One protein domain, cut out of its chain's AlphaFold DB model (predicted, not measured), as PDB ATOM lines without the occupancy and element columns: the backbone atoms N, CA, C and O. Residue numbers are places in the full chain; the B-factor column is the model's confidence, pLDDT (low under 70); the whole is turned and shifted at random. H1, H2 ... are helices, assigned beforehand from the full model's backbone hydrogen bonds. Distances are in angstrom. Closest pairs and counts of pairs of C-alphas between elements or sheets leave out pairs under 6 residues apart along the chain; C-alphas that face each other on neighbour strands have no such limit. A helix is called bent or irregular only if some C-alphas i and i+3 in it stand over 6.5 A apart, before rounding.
ATOM      1  N   GLY A   2    -112.097  36.261  11.672       74.50
ATOM      2  CA  GLY A   2    -111.139  36.736  12.697       74.50
ATOM      3  C   GLY A   2    -109.671  36.826  12.243       74.50
ATOM      4  O   GLY A   2    -109.008  37.813  12.535       74.50
ATOM      5  N   ALA A   3    -109.187  35.862  11.449       78.62
ATOM      6  CA  ALA A   3    -107.827  35.898  10.897       78.62
ATOM      7  C   ALA A   3    -107.583  37.092   9.950       78.62
ATOM      8  O   ALA A   3    -106.481  37.625   9.903       78.62
ATOM      9  N   SER A   4    -108.618  37.541   9.232       83.75
ATOM     10  CA  SER A   4    -108.542  38.690   8.322       83.75
ATOM     11  C   SER A   4    -108.491  40.019   9.080       83.75
ATOM     12  O   SER A   4    -107.761  40.915   8.678       83.75
ATOM     13  N   LEU A   5    -109.223  40.137  10.195       91.62
ATOM     14  CA  LEU A   5    -109.164  41.318  11.064       91.62
ATOM     15  C   LEU A   5    -107.807  41.426  11.768       91.62
ATOM     16  O   LEU A   5    -107.219  42.499  11.796       91.62
ATOM     17  N   TRP A   6    -107.285  40.301  12.267       93.06
ATOM     18  CA  TRP A   6    -105.956  40.238  12.881       93.06
ATOM     19  C   TRP A   6    -104.840  40.598  11.895       93.06
ATOM     20  O   TRP A   6    -103.913  41.325  12.234       93.06
ATOM     21  N   PHE A   7    -104.948  40.134  10.648       92.06
ATOM     22  CA  PHE A   7    -104.007  40.507   9.598       92.06
ATOM     23  C   PHE A   7    -104.016  42.017   9.320       92.06
ATOM     24  O   PHE A   7    -102.946  42.613   9.252       92.06
ATOM     25  N   LEU A   8    -105.197  42.640   9.205       92.19
ATOM     26  CA  LEU A   8    -105.320  44.086   8.974       92.19
ATOM     27  C   LEU A   8    -104.748  44.923  10.122       92.19
ATOM     28  O   LEU A   8    -104.159  45.965   9.857       92.19
ATOM     29  N   ASP A   9    -104.874  44.461  11.364       91.94
ATOM     30  CA  ASP A   9    -104.269  45.121  12.526       91.94
ATOM     31  C   ASP A   9    -102.732  45.103  12.455       91.94
ATOM     32  O   ASP A   9    -102.078  46.119  12.678       91.94
ATOM     33  N   ILE A  10    -102.151  43.974  12.030       92.56
ATOM     34  CA  ILE A  10    -100.700  43.838  11.842       92.56
ATOM     35  C   ILE A  10    -100.185  44.755  10.726       92.56
ATOM     36  O   ILE A  10     -99.143  45.390  10.890       92.56
ATOM     37  N   VAL A  11    -100.870  44.810   9.578       93.19
ATOM     38  CA  VAL A  11    -100.375  45.572   8.415       93.19
ATOM     39  C   VAL A  11    -100.777  47.045   8.436       93.19
ATOM     40  O   VAL A  11    -100.103  47.858   7.807       93.19
ATOM     41  N   GLY A  12    -101.831  47.409   9.168       92.56
ATOM     42  CA  GLY A  12    -102.402  48.756   9.217       92.56
ATOM     43  C   GLY A  12    -101.377  49.876   9.432       92.56
ATOM     44  O   GLY A  12    -101.386  50.831   8.657       92.56
ATOM     45  N   PRO A  13    -100.443  49.764  10.399       90.81
ATOM     46  CA  PRO A  13     -99.406  50.774  10.605       90.81
ATOM     47  C   PRO A  13     -98.475  50.974   9.405       90.81
ATOM     48  O   PRO A  13     -98.027  52.091   9.166       90.81
ATOM     49  N   GLY A  14     -98.175  49.910   8.653       90.25
ATOM     50  CA  GLY A  14     -97.384  50.003   7.424       90.25
ATOM     51  C   GLY A  14     -98.186  50.636   6.288       90.25
ATOM     52  O   GLY A  14     -97.664  51.471   5.565       90.25
ATOM     53  N   LEU A  15     -99.477  50.317   6.185       91.31
ATOM     54  CA  LEU A  15    -100.384  50.848   5.158       91.31
ATOM     55  C   LEU A  15    -100.799  52.315   5.372       91.31
ATOM     56  O   LEU A  15    -101.622  52.832   4.621       91.31
ATOM     57  N   ALA A  16    -100.255  52.991   6.386       89.19
ATOM     58  CA  ALA A  16    -100.521  54.405   6.636       89.19
ATOM     59  C   ALA A  16     -99.911  55.334   5.566       89.19
ATOM     60  O   ALA A  16    -100.314  56.491   5.474       89.19
ATOM     61  N   ASN A  17     -98.959  54.843   4.766       89.94
ATOM     62  CA  ASN A  17     -98.365  55.534   3.621       89.94
ATOM     63  C   ASN A  17     -98.054  54.541   2.486       89.94
ATOM     64  O   ASN A  17     -97.983  53.330   2.701       89.94
ATOM     65  N   ASP A  18     -97.796  55.065   1.288       89.94
ATOM     66  CA  ASP A  18     -97.501  54.264   0.088       89.94
ATOM     67  C   ASP A  18     -96.101  53.615   0.101       89.94
ATOM     68  O   ASP A  18     -95.755  52.854  -0.802       89.94
ATOM     69  N   LEU A  19     -95.279  53.907   1.119       91.81
ATOM     70  CA  LEU A  19     -93.938  53.335   1.295       91.81
ATOM     71  C   LEU A  19     -93.942  52.090   2.186       91.81
ATOM     72  O   LEU A  19     -92.887  51.491   2.392       91.81
ATOM     73  N   PHE A  20     -95.099  51.705   2.732       91.31
ATOM     74  CA  PHE A  20     -95.223  50.612   3.695       91.31
ATOM     75  C   PHE A  20     -94.319  50.798   4.927       91.31
ATOM     76  O   PHE A  20     -93.888  49.814   5.532       91.31
ATOM     77  N   TRP A  21     -94.005  52.049   5.294       92.00
ATOM     78  CA  TRP A  21     -93.070  52.382   6.371       92.00
ATOM     79  C   TRP A  21     -93.836  52.769   7.643       92.00
ATOM     80  O   TRP A  21     -94.360  53.884   7.729       92.00
ATOM     81  N   PRO A  22     -93.881  51.900   8.672       90.38
ATOM     82  CA  PRO A  22     -94.567  52.217   9.918       90.38
ATOM     83  C   PRO A  22     -94.011  53.482  10.581       90.38
ATOM     84  O   PRO A  22     -92.802  53.703  10.592       90.38
ATOM     85  N   ALA A  23     -94.902  54.280  11.173       88.94
ATOM     86  CA  ALA A  23     -94.595  55.547  11.851       88.94
ATOM     87  C   ALA A  23     -94.049  56.685  10.959       88.94
ATOM     88  O   ALA A  23     -93.780  57.774  11.467       88.94
ATOM     89  N   PHE A  24     -93.954  56.492   9.641       92.25
ATOM     90  CA  PHE A  24     -93.716  57.582   8.697       92.25
ATOM     91  C   PHE A  24     -95.049  58.251   8.329       92.25
ATOM     92  O   PHE A  24     -95.671  57.950   7.312       92.25
ATOM     93  N   ASP A  25     -95.548  59.098   9.230       91.50
ATOM     94  CA  ASP A  25     -96.883  59.692   9.113       91.50
ATOM     95  C   ASP A  25     -96.965  60.695   7.934       91.50
ATOM     96  O   ASP A  25     -96.146  61.628   7.863       91.50
ATOM     97  N   PRO A  26     -97.967  60.547   7.038       92.88
ATOM     98  CA  PRO A  26     -98.165  61.414   5.878       92.88
ATOM     99  C   PRO A  26     -98.230  62.905   6.206       92.88
ATOM    100  O   PRO A  26     -97.661  63.727   5.492       92.88
ATOM    101  N   THR A  27     -98.896  63.266   7.301       94.31
ATOM    102  CA  THR A  27     -99.175  64.655   7.695       94.31
ATOM    103  C   THR A  27     -98.038  65.299   8.485       94.31
ATOM    104  O   THR A  27     -98.063  66.508   8.737       94.31
ATOM    105  N   SER A  28     -97.029  64.517   8.884       93.69
ATOM    106  CA  SER A  28     -95.858  65.015   9.603       93.69
ATOM    107  C   SER A  28     -94.553  64.720   8.877       93.69
ATOM    108  O   SER A  28     -94.199  65.487   7.984       93.69
ATOM    109  N   ALA A  29     -93.842  63.649   9.234       92.50
ATOM    110  CA  ALA A  29     -92.505  63.342   8.729       92.50
ATOM    111  C   ALA A  29     -92.448  63.305   7.194       92.50
ATOM    112  O   ALA A  29     -91.533  63.877   6.601       92.50
ATOM    113  N   GLN A  30     -93.457  62.713   6.547       93.50
ATOM    114  CA  GLN A  30     -93.525  62.662   5.089       93.50
ATOM    115  C   GLN A  30     -93.717  64.048   4.475       93.50
ATOM    116  O   GLN A  30     -92.963  64.435   3.584       93.50
ATOM    117  N   THR A  31     -94.691  64.822   4.961       94.94
ATOM    118  CA  THR A  31     -94.915  66.182   4.451       94.94
ATOM    119  C   THR A  31     -93.703  67.085   4.700       94.94
ATOM    120  O   THR A  31     -93.344  67.866   3.822       94.94
ATOM    121  N   TYR A  32     -93.042  66.965   5.856       94.06
ATOM    122  CA  TYR A  32     -91.828  67.720   6.169       94.06
ATOM    123  C   TYR A  32     -90.705  67.423   5.173       94.06
ATOM    124  O   TYR A  32     -90.121  68.350   4.614       94.06
ATOM    125  N   LEU A  33     -90.449  66.141   4.900       93.25
ATOM    126  CA  LEU A  33     -89.419  65.731   3.950       93.25
ATOM    127  C   LEU A  33     -89.692  66.278   2.541       93.25
ATOM    128  O   LEU A  33     -88.780  66.779   1.883       93.25
ATOM    129  N   ILE A  34     -90.953  66.236   2.096       93.12
ATOM    130  CA  ILE A  34     -91.355  66.794   0.796       93.12
ATOM    131  C   ILE A  34     -91.137  68.314   0.763       93.12
ATOM    132  O   ILE A  34     -90.646  68.840  -0.235       93.12
ATOM    133  N   ASP A  35     -91.466  69.029   1.838       93.56
ATOM    134  CA  ASP A  35     -91.294  70.483   1.904       93.56
ATOM    135  C   ASP A  35     -89.818  70.899   1.876       93.56
ATOM    136  O   ASP A  35     -89.468  71.854   1.174       93.56
ATOM    137  N   VAL A  36     -88.949  70.176   2.594       92.56
ATOM    138  CA  VAL A  36     -87.492  70.382   2.556       92.56
ATOM    139  C   VAL A  36     -86.974  70.165   1.137       92.56
ATOM    140  O   VAL A  36     -86.344  71.055   0.566       92.56
ATOM    141  N   PHE A  37     -87.322  69.039   0.514       91.06
ATOM    142  CA  PHE A  37     -86.924  68.751  -0.862       91.06
ATOM    143  C   PHE A  37     -87.394  69.845  -1.839       91.06
ATOM    144  O   PHE A  37     -86.596  70.407  -2.595       91.06
ATOM    145  N   ASN A  38     -88.668  70.247  -1.765       90.38
ATOM    146  CA  ASN A  38     -89.239  71.301  -2.611       90.38
ATOM    147  C   ASN A  38     -88.597  72.679  -2.387       90.38
ATOM    148  O   ASN A  38     -88.577  73.514  -3.301       90.38
ATOM    149  N   ARG A  39     -88.086  72.959  -1.182       88.88
ATOM    150  CA  ARG A  39     -87.341  74.191  -0.903       88.88
ATOM    151  C   ARG A  39     -86.041  74.227  -1.700       88.88
ATOM    152  O   ARG A  39     -85.768  75.268  -2.303       88.88
ATOM    153  N   HIS A  40     -85.313  73.113  -1.737       89.31
ATOM    154  CA  HIS A  40     -84.032  72.983  -2.435       89.31
ATOM    155  C   HIS A  40     -84.166  73.000  -3.950       89.31
ATOM    156  O   HIS A  40     -83.363  73.669  -4.595       89.31
ATOM    157  N   LEU A  41     -85.232  72.412  -4.511       87.44
ATOM    158  CA  LEU A  41     -85.478  72.391  -5.963       87.44
ATOM    159  C   LEU A  41     -85.319  73.764  -6.638       87.44
ATOM    160  O   LEU A  41     -84.835  73.849  -7.760       87.44
ATOM    161  N   SER A  42     -85.732  74.850  -5.973       77.81
ATOM    162  CA  SER A  42     -85.676  76.209  -6.541       77.81
ATOM    163  C   SER A  42     -84.399  76.995  -6.221       77.81
ATOM    164  O   SER A  42     -84.275  78.124  -6.687       77.81
ATOM    165  N   VAL A  43     -83.519  76.479  -5.362       79.94
ATOM    166  CA  VAL A  43     -82.414  77.256  -4.763       79.94
ATOM    167  C   VAL A  43     -81.053  76.621  -5.031       79.94
ATOM    168  O   VAL A  43     -80.070  77.344  -5.160       79.94
ATOM    169  N   SER A  44     -80.988  75.295  -5.133       77.00
ATOM    170  CA  SER A  44     -79.738  74.559  -5.267       77.00
ATOM    171  C   SER A  44     -79.883  73.387  -6.234       77.00
ATOM    172  O   SER A  44     -80.951  72.791  -6.355       77.00
ATOM    173  N   SER A  45     -78.788  73.038  -6.905       72.06
ATOM    174  CA  SER A  45     -78.642  71.798  -7.675       72.06
ATOM    175  C   SER A  45     -77.927  70.691  -6.884       72.06
ATOM    176  O   SER A  45     -77.539  69.677  -7.461       72.06
ATOM    177  N   THR A  46     -77.721  70.879  -5.576       75.25
ATOM    178  CA  THR A  46     -77.078  69.889  -4.700       75.25
ATOM    179  C   THR A  46     -77.918  68.621  -4.579       75.25
ATOM    180  O   THR A  46     -79.121  68.680  -4.340       75.25
ATOM    181  N   SER A  47     -77.261  67.466  -4.699       74.81
ATOM    182  CA  SER A  47     -77.886  66.143  -4.583       74.81
ATOM    183  C   SER A  47     -77.983  65.624  -3.146       74.81
ATOM    184  O   SER A  47     -78.640  64.615  -2.912       74.81
ATOM    185  N   GLU A  48     -77.326  66.288  -2.194       88.44
ATOM    186  CA  GLU A  48     -77.290  65.898  -0.784       88.44
ATOM    187  C   GLU A  48     -77.916  66.994   0.082       88.44
ATOM    188  O   GLU A  48     -77.637  68.181  -0.102       88.44
ATOM    189  N   ILE A  49     -78.783  66.582   1.009       89.69
ATOM    190  CA  ILE A  49     -79.478  67.449   1.962       89.69
ATOM    191  C   ILE A  49     -79.235  66.870   3.357       89.69
ATOM    192  O   ILE A  49     -79.589  65.717   3.612       89.69
ATOM    193  N   ASP A  50     -78.656  67.663   4.259       91.62
ATOM    194  CA  ASP A  50     -78.548  67.292   5.670       91.62
ATOM    195  C   ASP A  50     -79.832  67.686   6.410       91.62
ATOM    196  O   ASP A  50     -80.035  68.842   6.768       91.62
ATOM    197  N   LEU A  51     -80.703  66.705   6.658       90.69
ATOM    198  CA  LEU A  51     -81.977  66.907   7.360       90.69
ATOM    199  C   LEU A  51     -81.816  67.376   8.814       90.69
ATOM    200  O   LEU A  51     -82.796  67.818   9.415       90.69
ATOM    201  N   PHE A  52     -80.623  67.246   9.395       92.00
ATOM    202  CA  PHE A  52     -80.342  67.685  10.759       92.00
ATOM    203  C   PHE A  52     -79.731  69.087  10.817       92.00
ATOM    204  O   PHE A  52     -79.578  69.626  11.919       92.00
ATOM    205  N   ASP A  53     -79.411  69.698   9.672       92.62
ATOM    206  CA  ASP A  53     -78.912  71.066   9.641       92.62
ATOM    207  C   ASP A  53     -80.020  72.034  10.108       92.62
ATOM    208  O   ASP A  53     -81.141  72.014   9.585       92.62
ATOM    209  N   PRO A  54     -79.745  72.924  11.082       92.31
ATOM    210  CA  PRO A  54     -80.743  73.868  11.581       92.31
ATOM    211  C   PRO A  54     -81.379  74.753  10.496       92.31
ATOM    212  O   PRO A  54     -82.508  75.224  10.679       92.31
ATOM    213  N   SER A  55     -80.698  74.982   9.370       90.44
ATOM    214  CA  SER A  55     -81.214  75.746   8.227       90.44
ATOM    215  C   SER A  55     -82.380  75.063   7.500       90.44
ATOM    216  O   SER A  55     -83.184  75.765   6.866       90.44
ATOM    217  N   GLU A  56     -82.558  73.749   7.681       92.31
ATOM    218  CA  GLU A  56     -83.689  72.963   7.163       92.31
ATOM    219  C   GLU A  56     -84.946  73.045   8.034       92.31
ATOM    220  O   GLU A  56     -85.980  72.438   7.733       92.31
ATOM    221  N   THR A  57     -84.910  73.838   9.105       91.81
ATOM    222  CA  THR A  57     -86.099  74.106   9.914       91.81
ATOM    223  C   THR A  57     -87.147  74.849   9.081       91.81
ATOM    224  O   THR A  57     -86.897  75.936   8.555       91.81
ATOM    225  N   ILE A  58     -88.356  74.288   8.999       92.44
ATOM    226  CA  ILE A  58     -89.505  74.906   8.326       92.44
ATOM    227  C   ILE A  58     -90.528  75.311   9.381       92.44
ATOM    228  O   ILE A  58     -91.048  74.469  10.112       92.44
ATOM    229  N   LEU A  59     -90.852  76.605   9.437       92.88
ATOM    230  CA  LEU A  59     -91.888  77.120  10.329       92.88
ATOM    231  C   LEU A  59     -93.279  76.779   9.776       92.88
ATOM    232  O   LEU A  59     -93.920  77.582   9.100       92.88
ATOM    233  N   LYS A  60     -93.721  75.552  10.046       92.69
ATOM    234  CA  LYS A  60     -95.021  75.007   9.650       92.69
ATOM    235  C   LYS A  60     -95.503  74.029  10.717       92.69
ATOM    236  O   LYS A  60     -94.720  73.250  11.248       92.69
ATOM    237  N   THR A  61     -96.799  74.062  11.020       94.56
ATOM    238  CA  THR A  61     -97.410  73.091  11.933       94.56
ATOM    239  C   THR A  61     -97.681  71.787  11.189       94.56
ATOM    240  O   THR A  61     -98.476  71.745  10.246       94.56
ATOM    241  N   TYR A  62     -97.017  70.724  11.628       94.94
ATOM    242  CA  TYR A  62     -97.172  69.369  11.110       94.94
ATOM    243  C   TYR A  62     -98.085  68.524  12.006       94.94
ATOM    244  O   TYR A  62     -98.255  68.839  13.185       94.94
ATOM    245  N   GLY A  63     -98.665  67.454  11.452       93.94
ATOM    246  CA  GLY A  63     -99.505  66.506  12.196       93.94
ATOM    247  C   GLY A  63    -100.994  66.865  12.279       93.94
ATOM    248  O   GLY A  63    -101.726  66.239  13.043       93.94
ATOM    249  N   LEU A  64    -101.468  67.872  11.533       95.12
ATOM    250  CA  LEU A  64    -102.905  68.123  11.394       95.12
ATOM    251  C   LEU A  64    -103.466  67.277  10.241       95.12
ATOM    252  O   LEU A  64    -102.790  67.135   9.223       95.12
ATOM    253  N   PRO A  65    -104.730  66.816  10.307       92.19
ATOM    254  CA  PRO A  65    -105.359  66.092   9.196       92.19
ATOM    255  C   PRO A  65    -105.398  66.872   7.871       92.19
ATOM    256  O   PRO A  65    -105.554  66.283   6.808       92.19
ATOM    257  N   SER A  66    -105.284  68.202   7.930       92.50
ATOM    258  CA  SER A  66    -105.226  69.099   6.773       92.50
ATOM    259  C   SER A  66    -103.804  69.472   6.341       92.50
ATOM    260  O   SER A  66    -103.651  70.245   5.392       92.50
ATOM    261  N   THR A  67    -102.761  68.983   7.021       94.75
ATOM    262  CA  THR A  67    -101.374  69.269   6.649       94.75
ATOM    263  C   THR A  67    -101.039  68.557   5.339       94.75
ATOM    264  O   THR A  67    -101.055  67.332   5.261       94.75
ATOM    265  N   THR A  68    -100.700  69.337   4.314       92.81
ATOM    266  CA  THR A  68    -100.289  68.857   2.989       92.81
ATOM    267  C   THR A  68     -98.956  69.465   2.586       92.81
ATOM    268  O   THR A  68     -98.568  70.511   3.108       92.81
ATOM    269  N   ALA A  69     -98.243  68.831   1.655       92.19
ATOM    270  CA  ALA A  69     -96.985  69.360   1.136       92.19
ATOM    271  C   ALA A  69     -97.187  70.672   0.375       92.19
ATOM    272  O   ALA A  69     -98.128  70.842  -0.403       92.19
ATOM    273  N   PHE A  70     -96.272  71.606   0.596       87.06
ATOM    274  CA  PHE A  70     -96.185  72.846  -0.139       87.06
ATOM    275  C   PHE A  70     -95.457  72.610  -1.458       87.06
ATOM    276  O   PHE A  70     -94.299  72.195  -1.496       87.06
ATOM    277  N   THR A  71     -96.128  72.934  -2.555       84.06
ATOM    278  CA  THR A  71     -95.552  72.918  -3.898       84.06
ATOM    279  C   THR A  71     -95.438  74.349  -4.400       84.06
ATOM    280  O   THR A  71     -96.388  75.126  -4.320       84.06
ATOM    281  N   LYS A  72     -94.262  74.734  -4.912       85.88
ATOM    282  CA  LYS A  72     -94.053  76.056  -5.518       85.88
ATOM    283  C   LYS A  72     -94.547  76.027  -6.965       85.88
ATOM    284  O   LYS A  72     -93.858  75.452  -7.808       85.88
ATOM    285  N   PRO A  73     -95.663  76.695  -7.316       83.62
ATOM    286  CA  PRO A  73     -96.191  76.637  -8.684       83.62
ATOM    287  C   PRO A  73     -95.265  77.303  -9.711       83.62
ATOM    288  O   PRO A  73     -95.398  77.099 -10.915       83.62
ATOM    289  N   THR A  74     -94.335  78.137  -9.244       89.44
ATOM    290  CA  THR A  74     -93.363  78.846 -10.077       89.44
ATOM    291  C   THR A  74     -92.195  77.972 -10.511       89.44
ATOM    292  O   THR A  74     -91.609  78.264 -11.546       89.44
ATOM    293  N   TYR A  75     -91.868  76.902  -9.779       89.44
ATOM    294  CA  TYR A  75     -90.699  76.082 -10.091       89.44
ATOM    295  C   TYR A  75     -90.821  75.372 -11.451       89.44
ATOM    296  O   TYR A  75     -89.947  75.585 -12.290       89.44
TER     297      TYR A  75
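This is residues 2 to 75 of the 177 residues of an uncharacterized protein of Saprolegnia diclina (strain VS20) (UniProt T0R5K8). With little regular structure, the model is a loose body round one helix, H2, past which the long unnamed stretch 42 to 75 folds back, while residues 2 to 10 of H1 stick out as an arm that adds to the length. The printed part has 74 residues with two named helices, H1 then H2, and no named strand; the class is all helix, with 26 residues in named elements. The whole is loose, with a radius of gyration of the C-alphas of 15.8 A, and spans 53 by 25 by 23 A.

H2, residues 26 to 41, has a kink of 26 degrees near residue 33 and is only just irregular: C-alphas 26 and 29 are 6.6 A apart. H1, residues 2 to 11, is apart from H2, and its residues 2 to 10 stand free. In H1 every O i to N i+4 pair is within hydrogen-bond range; in H2 10 of 12 are.

H2 measures 20.5 A from C-alpha 26 to C-alpha 41, at (-85.478, 72.391, -5.963). H1 measures 14.6 A, from C-alpha 2 at (-111.139, 36.736, 12.697).

The C-alphas farthest apart, of Gly 2 and Val 43, are 52.6 A apart. The link from H1 to H2, 14 residues, is long. The printed part has no cut, and no printed residue is under 70 in pLDDT.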